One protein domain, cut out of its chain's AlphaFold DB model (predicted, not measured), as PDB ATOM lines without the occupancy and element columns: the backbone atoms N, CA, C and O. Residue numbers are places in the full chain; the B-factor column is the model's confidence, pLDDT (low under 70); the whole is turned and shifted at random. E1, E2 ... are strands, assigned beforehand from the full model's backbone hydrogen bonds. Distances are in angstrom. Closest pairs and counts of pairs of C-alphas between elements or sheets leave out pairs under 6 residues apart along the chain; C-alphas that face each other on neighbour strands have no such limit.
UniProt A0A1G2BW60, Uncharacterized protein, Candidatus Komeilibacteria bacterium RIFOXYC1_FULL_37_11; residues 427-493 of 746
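What this domain is: This is residues 427 to 493 of the 746 residues of an uncharacterized protein of Candidatus Komeilibacteria bacterium RIFOXYC1_FULL_37_11 (UniProt A0A1G2BW60). With little regular structure, the chain winds in stacked, roughly triangular turns: E2 lies beside E3, residues 446 to 447 lie beside residues 469 to 470, and residues 477 to 493 trail off as a looping tail. The printed part has 67 residues with three named strands, E1, E2 and E3, holding 12 of them, and no named helix: all strand. The sheet E2 = E3 is parallel. The whole is compact, with a radius of gyration of the C-alphas of 11.7 A, and only just elongated, spanning 36 by 24 by 18 A.

Where its parts are: E1, residues 433 to 436, begins at C-alpha 433 (-32.535, 15.392, 37.585) and is 10.1 A long. E2, residues 439 to 442, is 10.1 A. E3, residues 462 to 465, is 10.0 A and ends at C-alpha 465 (-43.336, 4.149, 37.017).

How they stand to each other: E2 and E3 are parallel neighbours at 2 degrees; N 440 and O 462 are 2.9 A apart, within hydrogen-bond range. E1 pairs with no named strand. It meets E2 only through their tight link, and E1 and E3 are apart.

The domain as a whole: The C-alphas of Thr 429 and Tyr 488, the two farthest apart, are 36.3 A apart. The printed part has no cut. The link E2 to E3 is long, with 19 residues. The pLDDT is under 70 in residues 427 to 429 and 477 to 493.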
ATOM      1  N   THR A 427     -37.272  23.723  48.920       44.34
ATOM      2  CA  THR A 427     -36.232  24.293  48.058       44.34
ATOM      3  C   THR A 427     -34.923  23.603  48.399       44.34
ATOM      4  O   THR A 427     -34.079  24.129  49.118       44.34
ATOM      5  N   SER A 428     -34.786  22.361  47.971       55.06
ATOM      6  CA  SER A 428     -33.510  21.685  48.056       55.06
ATOM      7  C   SER A 428     -32.579  22.324  47.024       55.06
ATOM      8  O   SER A 428     -32.862  22.257  45.835       55.06
ATOM      9  N   THR A 429     -31.467  22.923  47.454       64.75
ATOM     10  CA  THR A 429     -30.332  23.235  46.563       64.75
ATOM     11  C   THR A 429     -29.561  21.968  46.176       64.75
ATOM     12  O   THR A 429     -28.534  22.046  45.519       64.75
ATOM     13  N   ARG A 430     -30.017  20.780  46.598       83.19
ATOM     14  CA  ARG A 430     -29.339  19.507  46.347       83.19
ATOM     15  C   ARG A 430     -29.444  19.082  44.881       83.19
ATOM     16  O   ARG A 430     -30.307  19.576  44.155       83.19
ATOM     17  N   PRO A 431     -28.606  18.112  44.477       88.12
ATOM     18  CA  PRO A 431     -28.614  17.563  43.141       88.12
ATOM     19  C   PRO A 431     -29.992  17.041  42.765       88.12
ATOM     20  O   PRO A 431     -30.636  16.342  43.552       88.12
ATOM     21  N   PHE A 432     -30.434  17.370  41.558       91.69
ATOM     22  CA  PHE A 432     -31.676  16.854  41.005       91.69
ATOM     23  C   PHE A 432     -31.555  16.632  39.498       91.69
ATOM     24  O   PHE A 432     -30.796  17.314  38.803       91.69
ATOM     25  N   LEU A 433     -32.332  15.668  39.005       94.62
ATOM     26  CA  LEU A 433     -32.535  15.392  37.585       94.62
ATOM     27  C   LEU A 433     -33.684  16.251  37.056       94.62
ATOM     28  O   LEU A 433     -34.722  16.325  37.714       94.62
ATOM     29  N   SER A 434     -33.552  16.810  35.855       94.69
ATOM     30  CA  SER A 434     -34.646  17.476  35.137       94.69
ATOM     31  C   SER A 434     -34.778  16.972  33.703       94.69
ATOM     32  O   SER A 434     -33.786  16.809  32.995       94.69
ATOM     33  N   VAL A 435     -36.016  16.765  33.259       94.12
ATOM     34  CA  VAL A 435     -36.389  16.442  31.883       94.12
ATOM     35  C   VAL A 435     -37.311  17.535  31.341       94.12
ATOM     36  O   VAL A 435     -38.507  17.604  31.650       94.12
ATOM     37  N   GLU A 436     -36.753  18.391  30.494       92.44
ATOM     38  CA  GLU A 436     -37.459  19.484  29.838       92.44
ATOM     39  C   GLU A 436     -38.143  19.030  28.548       92.44
ATOM     40  O   GLU A 436     -37.569  18.313  27.726       92.44
ATOM     41  N   SER A 437     -39.384  19.481  28.357       87.56
ATOM     42  CA  SER A 437     -40.242  19.132  27.218       87.56
ATOM     43  C   SER A 437     -40.368  17.618  26.983       87.56
ATOM     44  O   SER A 437     -40.512  17.146  25.850       87.56
ATOM     45  N   GLY A 438     -40.303  16.830  28.058       84.19
ATOM     46  CA  GLY A 438     -40.302  15.375  27.993       84.19
ATOM     47  C   GLY A 438     -41.059  14.707  29.135       84.19
ATOM     48  O   GLY A 438     -41.625  15.365  30.009       84.19
ATOM     49  N   ASN A 439     -41.059  13.376  29.064       85.88
ATOM     50  CA  ASN A 439     -41.629  12.463  30.047       85.88
ATOM     51  C   ASN A 439     -40.522  11.605  30.651       85.88
ATOM     52  O   ASN A 439     -39.526  11.321  29.981       85.88
ATOM     53  N   ILE A 440     -40.744  11.128  31.871       88.19
ATOM     54  CA  ILE A 440     -39.941  10.077  32.491       88.19
ATOM     55  C   ILE A 440     -40.781   8.806  32.533       88.19
ATOM     56  O   ILE A 440     -41.915   8.828  33.005       88.19
ATOM     57  N   TYR A 441     -40.209   7.699  32.070       86.25
ATOM     58  CA  TYR A 441     -40.828   6.381  32.150       86.25
ATOM     59  C   TYR A 441     -39.862   5.406  32.816       86.25
ATOM     60  O   TYR A 441     -38.708   5.295  32.399       86.25
ATOM     61  N   SER A 442     -40.338   4.667  33.815       84.19
ATOM     62  CA  SER A 442     -39.594   3.586  34.462       84.19
ATOM     63  C   SER A 442     -40.448   2.324  34.562       84.19
ATOM     64  O   SER A 442     -41.625   2.369  34.904       84.19
ATOM     65  N   GLN A 443     -39.857   1.159  34.291       79.69
ATOM     66  CA  GLN A 443     -40.562  -0.118  34.454       79.69
ATOM     67  C   GLN A 443     -40.753  -0.491  35.935       79.69
ATOM     68  O   GLN A 443     -41.682  -1.217  36.272       79.69
ATOM     69  N   LYS A 444     -39.858  -0.033  36.810       79.94
ATOM     70  CA  LYS A 444     -39.895  -0.263  38.263       79.94
ATOM     71  C   LYS A 444     -40.068   1.077  38.976       79.94
ATOM     72  O   LYS A 444     -40.255   2.092  38.309       79.94
ATOM     73  N   GLY A 445     -39.983   1.078  40.307       75.38
ATOM     74  CA  GLY A 445     -39.942   2.306  41.101       75.38
ATOM     75  C   GLY A 445     -38.871   3.288  40.613       75.38
ATOM     76  O   GLY A 445     -37.843   2.877  40.070       75.38
ATOM     77  N   ILE A 446     -39.135   4.578  40.789       81.94
ATOM     78  CA  ILE A 446     -38.176   5.665  40.592       81.94
ATOM     79  C   ILE A 446     -38.067   6.439  41.902       81.94
ATOM     80  O   ILE A 446     -39.073   6.812  42.503       81.94
ATOM     81  N   SER A 447     -36.844   6.653  42.368       82.25
ATOM     82  CA  SER A 447     -36.573   7.355  43.617       82.25
ATOM     83  C   SER A 447     -35.393   8.292  43.436       82.25
ATOM     84  O   SER A 447     -34.385   7.891  42.857       82.25
ATOM     85  N   GLY A 448     -35.517   9.515  43.935       80.19
ATOM     86  CA  GLY A 448     -34.395  10.432  44.124       80.19
ATOM     87  C   GLY A 448     -34.052  10.549  45.605       80.19
ATOM     88  O   GLY A 448     -34.916  10.332  46.456       80.19
ATOM     89  N   ASP A 449     -32.823  10.932  45.929       79.38
ATOM     90  CA  ASP A 449     -32.452  11.246  47.317       79.38
ATOM     91  C   ASP A 449     -33.062  12.579  47.778       79.38
ATOM     92  O   ASP A 449     -33.330  12.784  48.964       79.38
ATOM     93  N   TYR A 450     -33.317  13.479  46.824       81.12
ATOM     94  CA  TYR A 450     -33.790  14.836  47.065       81.12
ATOM     95  C   TYR A 450     -34.892  15.228  46.081       81.12
ATOM     96  O   TYR A 450     -34.903  14.798  44.930       81.12
ATOM     97  N   LEU A 451     -35.807  16.076  46.547       80.31
ATOM     98  CA  LEU A 451     -36.785  16.757  45.700       80.31
ATOM     99  C   LEU A 451     -36.110  17.890  44.906       80.31
ATOM    100  O   LEU A 451     -35.136  18.463  45.403       80.31
ATOM    101  N   PRO A 452     -36.618  18.246  43.710       83.62
ATOM    102  CA  PRO A 452     -36.126  19.412  42.986       83.62
ATOM    103  C   PRO A 452     -36.410  20.709  43.776       83.62
ATOM    104  O   PRO A 452     -37.382  20.756  44.537       83.62
ATOM    105  N   PRO A 453     -35.598  21.770  43.604       81.25
ATOM    106  CA  PRO A 453     -35.873  23.072  44.202       81.25
ATOM    107  C   PRO A 453     -37.232  23.641  43.761       81.25
ATOM    108  O   PRO A 453     -37.770  23.282  42.715       81.25
ATOM    109  N   PHE A 454     -37.796  24.571  44.540       75.50
ATOM    110  CA  PHE A 454     -39.088  25.182  44.209       75.50
ATOM    111  C   PHE A 454     -39.070  25.849  42.831       75.50
ATOM    112  O   PHE A 454     -38.128  26.557  42.486       75.50
ATOM    113  N   GLY A 455     -40.134  25.636  42.055       79.50
ATOM    114  CA  GLY A 455     -40.231  26.112  40.675       79.50
ATOM    115  C   GLY A 455     -39.493  25.238  39.656       79.50
ATOM    116  O   GLY A 455     -39.642  25.471  38.457       79.50
ATOM    117  N   HIS A 456     -38.760  24.218  40.108       86.50
ATOM    118  CA  HIS A 456     -38.127  23.212  39.266       86.50
ATOM    119  C   HIS A 456     -38.835  21.864  39.402       86.50
ATOM    120  O   HIS A 456     -39.488  21.563  40.401       86.50
ATOM    121  N   TYR A 457     -38.709  21.042  38.364       89.88
ATOM    122  CA  TYR A 457     -39.422  19.777  38.240       89.88
ATOM    123  C   TYR A 457     -38.506  18.736  37.614       89.88
ATOM    124  O   TYR A 457     -37.654  19.072  36.792       89.88
ATOM    125  N   ASN A 458     -38.707  17.468  37.957       93.44
ATOM    126  CA  ASN A 458     -37.969  16.379  37.333       93.44
ATOM    127  C   ASN A 458     -38.467  16.080  35.922       93.44
ATOM    128  O   ASN A 458     -37.699  15.602  35.101       93.44
ATOM    129  N   SER A 459     -39.735  16.355  35.623       90.31
ATOM    130  CA  SER A 459     -40.314  16.149  34.292       90.31
ATOM    131  C   SER A 459     -41.241  17.297  33.925       90.31
ATOM    132  O   SER A 459     -41.949  17.832  34.776       90.31
ATOM    133  N   SER A 460     -41.285  17.662  32.647       86.50
ATOM    134  CA  SER A 460     -42.221  18.685  32.176       86.50
ATOM    135  C   SER A 460     -43.659  18.182  32.191       86.50
ATOM    136  O   SER A 460     -44.524  18.867  32.733       86.50
ATOM    137  N   TYR A 461     -43.932  16.996  31.641       81.12
ATOM    138  CA  TYR A 461     -45.321  16.569  31.439       81.12
ATOM    139  C   TYR A 461     -45.746  15.390  32.308       81.12
ATOM    140  O   TYR A 461     -46.750  15.495  32.997       81.12
ATOM    141  N   LEU A 462     -45.035  14.263  32.275       82.06
ATOM    142  CA  LEU A 462     -45.471  13.060  32.987       82.06
ATOM    143  C   LEU A 462     -44.286  12.268  33.537       82.06
ATOM    144  O   LEU A 462     -43.210  12.227  32.935       82.06
ATOM    145  N   ILE A 463     -44.502  11.646  34.694       82.94
ATOM    146  CA  ILE A 463     -43.625  10.632  35.276       82.94
ATOM    147  C   ILE A 463     -44.481   9.383  35.453       82.94
ATOM    148  O   ILE A 463     -45.461   9.407  36.196       82.94
ATOM    149  N   GLU A 464     -44.122   8.308  34.761       80.62
ATOM    150  CA  GLU A 464     -44.748   7.000  34.936       80.62
ATOM    151  C   GLU A 464     -43.720   5.998  35.447       80.62
ATOM    152  O   GLU A 464     -42.575   5.941  34.990       80.62
ATOM    153  N   SER A 465     -44.148   5.180  36.398       80.06
ATOM    154  CA  SER A 465     -43.336   4.149  37.017       80.06
ATOM    155  C   SER A 465     -44.190   2.902  37.202       80.06
ATOM    156  O   SER A 465     -45.336   2.995  37.627       80.06
ATOM    157  N   GLY A 466     -43.640   1.724  36.905       73.25
ATOM    158  CA  GLY A 466     -44.268   0.451  37.279       73.25
ATOM    159  C   GLY A 466     -44.093   0.090  38.762       73.25
ATOM    160  O   GLY A 466     -44.388  -1.037  39.145       73.25
ATOM    161  N   GLY A 467     -43.577   1.008  39.587       76.25
ATOM    162  CA  GLY A 467     -43.476   0.888  41.040       76.25
ATOM    163  C   GLY A 467     -43.711   2.237  41.727       76.25
ATOM    164  O   GLY A 467     -44.382   3.109  41.186       76.25
ATOM    165  N   SER A 468     -43.158   2.422  42.927       74.69
ATOM    166  CA  SER A 468     -43.287   3.678  43.674       74.69
ATOM    167  C   SER A 468     -42.486   4.821  43.039       74.69
ATOM    168  O   SER A 468     -41.326   4.630  42.674       74.69
ATOM    169  N   ILE A 469     -43.073   6.019  42.991       79.19
ATOM    170  CA  ILE A 469     -42.396   7.279  42.656       79.19
ATOM    171  C   ILE A 469     -42.076   7.993  43.976       79.19
ATOM    172  O   ILE A 469     -42.983   8.264  44.757       79.19
ATOM    173  N   SER A 470     -40.804   8.286  44.249       79.81
ATOM    174  CA  SER A 470     -40.367   8.981  45.470       79.81
ATOM    175  C   SER A 470     -39.423  10.130  45.135       79.81
ATOM    176  O   SER A 470     -38.497   9.957  44.350       79.81
ATOM    177  N   ASN A 471     -39.646  11.306  45.729       82.44
ATOM    178  CA  ASN A 471     -38.855  12.523  45.502       82.44
ATOM    179  C   ASN A 471     -38.750  12.963  44.026       82.44
ATOM    180  O   ASN A 471     -37.786  13.611  43.630       82.44
ATOM    181  N   PHE A 472     -39.753  12.630  43.214       86.06
ATOM    182  CA  PHE A 472     -39.855  13.032  41.815       86.06
ATOM    183  C   PHE A 472     -41.152  13.813  41.598       86.06
ATOM    184  O   PHE A 472     -42.200  13.396  42.083       86.06
ATOM    185  N   ILE A 473     -41.094  14.941  40.883       85.19
ATOM    186  CA  ILE A 473     -42.260  15.798  40.618       85.19
ATOM    187  C   ILE A 473     -42.299  16.217  39.142       85.19
ATOM    188  O   ILE A 473     -41.285  16.619  38.571       85.19
ATOM    189  N   SER A 474     -43.478  16.150  38.519       85.00
ATOM    190  CA  SER A 474     -43.760  16.720  37.199       85.00
ATOM    191  C   SER A 474     -44.339  18.140  37.283       85.00
ATOM    192  O   SER A 474     -45.106  18.445  38.193       85.00
ATOM    193  N   SER A 475     -44.009  19.003  36.315       81.81
ATOM    194  CA  SER A 475     -44.521  20.386  36.255       81.81
ATOM    195  C   SER A 475     -46.001  20.465  35.898       81.81
ATOM    196  O   SER A 475     -46.720  21.368  36.322       81.81
ATOM    197  N   SER A 476     -46.465  19.488  35.125       71.38
ATOM    198  CA  SER A 476     -47.866  19.274  34.824       71.38
ATOM    199  C   SER A 476     -48.261  17.924  35.406       71.38
ATOM    200  O   SER A 476     -47.558  16.930  35.243       71.38
ATOM    201  N   THR A 477     -49.378  17.877  36.111       59.28
ATOM    202  CA  THR A 477     -50.138  16.642  36.295       59.28
ATOM    203  C   THR A 477     -51.416  16.823  35.494       59.28
ATOM    204  O   THR A 477     -52.010  17.905  35.515       59.28
ATOM    205  N   LEU A 478     -51.840  15.804  34.745       52.91
ATOM    206  CA  LEU A 478     -53.154  15.830  34.103       52.91
ATOM    207  C   LEU A 478     -54.204  16.151  35.178       52.91
ATOM    208  O   LEU A 478     -54.220  15.520  36.231       52.91
ATOM    209  N   SER A 479     -55.036  17.170  34.940       43.12
ATOM    210  CA  SER A 479     -56.068  17.598  35.891       43.12
ATOM    211  C   SER A 479     -56.908  16.396  36.340       43.12
ATOM    212  O   SER A 479     -57.560  15.758  35.513       43.12
ATOM    213  N   GLY A 480     -56.860  16.082  37.637       40.50
ATOM    214  CA  GLY A 480     -57.619  14.985  38.244       40.50
ATOM    215  C   GLY A 480     -56.976  13.592  38.194       40.50
ATOM    216  O   GLY A 480     -57.663  12.636  38.538       40.50
ATOM    217  N   LEU A 481     -55.709  13.455  37.785       43.69
ATOM    218  CA  LEU A 481     -54.944  12.204  37.894       43.69
ATOM    219  C   LEU A 481     -53.621  12.479  38.615       43.69
ATOM    220  O   LEU A 481     -52.820  13.293  38.143       43.69
ATOM    221  N   TYR A 482     -53.384  11.813  39.749       51.62
ATOM    222  CA  TYR A 482     -52.092  11.906  40.426       51.62
ATOM    223  C   TYR A 482     -51.023  11.112  39.652       51.62
ATOM    224  O   TYR A 482     -51.313  10.268  38.797       51.62
ATOM    225  N   GLN A 483     -49.748  11.422  39.906       54.38
ATOM    226  CA  GLN A 483     -48.621  10.698  39.310       54.38
ATOM    227  C   GLN A 483     -48.748   9.194  39.601       54.38
ATOM    228  O   GLN A 483     -48.970   8.801  40.742       54.38
ATOM    229  N   GLY A 484     -48.608   8.356  38.571       52.16
ATOM    230  CA  GLY A 484     -48.731   6.898  38.698       52.16
ATOM    231  C   GLY A 484     -50.159   6.336  38.658       52.16
ATOM    232  O   GLY A 484     -50.315   5.119  38.698       52.16
ATOM    233  N   GLU A 485     -51.199   7.166  38.524       47.81
ATOM    234  CA  GLU A 485     -52.595   6.706  38.624       47.81
ATOM    235  C   GLU A 485     -53.301   6.406  37.298       47.81
ATOM    236  O   GLU A 485     -54.495   6.129  37.317       47.81
ATOM    237  N   ILE A 486     -52.636   6.441  36.135       54.31
ATOM    238  CA  ILE A 486     -53.325   6.146  34.867       54.31
ATOM    239  C   ILE A 486     -53.592   4.630  34.769       54.31
ATOM    240  O   ILE A 486     -52.669   3.865  34.470       54.31
ATOM    241  N   PRO A 487     -54.835   4.149  34.977       43.44
ATOM    242  CA  PRO A 487     -55.108   2.720  34.994       43.44
ATOM    243  C   PRO A 487     -55.044   2.187  33.555       43.44
ATOM    244  O   PRO A 487     -55.535   2.831  32.628       43.44
ATOM    245  N   TYR A 488     -54.489   0.986  33.365       45.09
ATOM    246  CA  TYR A 488     -54.443   0.260  32.080       45.09
ATOM    247  C   TYR A 488     -53.503   0.806  30.985       45.09
ATOM    248  O   TYR A 488     -53.658   0.432  29.818       45.09
ATOM    249  N   GLN A 489     -52.500   1.625  31.314       51.06
ATOM    250  CA  GLN A 489     -51.443   1.940  30.344       51.06
ATOM    251  C   GLN A 489     -50.604   0.681  30.043       51.06
ATOM    252  O   GLN A 489     -50.279  -0.085  30.958       51.06
ATOM    253  N   PRO A 490     -50.257   0.413  28.770       45.78
ATOM    254  CA  PRO A 490     -49.360  -0.681  28.437       45.78
ATOM    255  C   PRO A 490     -48.033  -0.451  29.154       45.78
ATOM    256  O   PRO A 490     -47.399   0.576  28.940       45.78
ATOM    257  N   ILE A 491     -47.609  -1.415  29.980       54.69
ATOM    258  CA  ILE A 491     -46.296  -1.400  30.634       54.69
ATOM    259  C   ILE A 491     -45.254  -1.091  29.557       54.69
ATOM    260  O   ILE A 491     -45.001  -1.920  28.673       54.69
ATOM    261  N   ILE A 492     -44.670   0.109  29.608       63.69
ATOM    262  CA  ILE A 492     -43.578   0.505  28.723       63.69
ATOM    263  C   ILE A 492     -42.364  -0.316  29.159       63.69
ATOM    264  O   ILE A 492     -41.563   0.072  30.003       63.69
ATOM    265  N   SER A 493     -42.272  -1.533  28.626       66.00
ATOM    266  CA  SER A 493     -41.124  -2.403  28.840       66.00
ATOM    267  C   SER A 493     -39.917  -1.822  28.114       66.00
ATOM    268  O   SER A 493     -40.035  -1.204  27.050       66.00
TER     269      SER A 493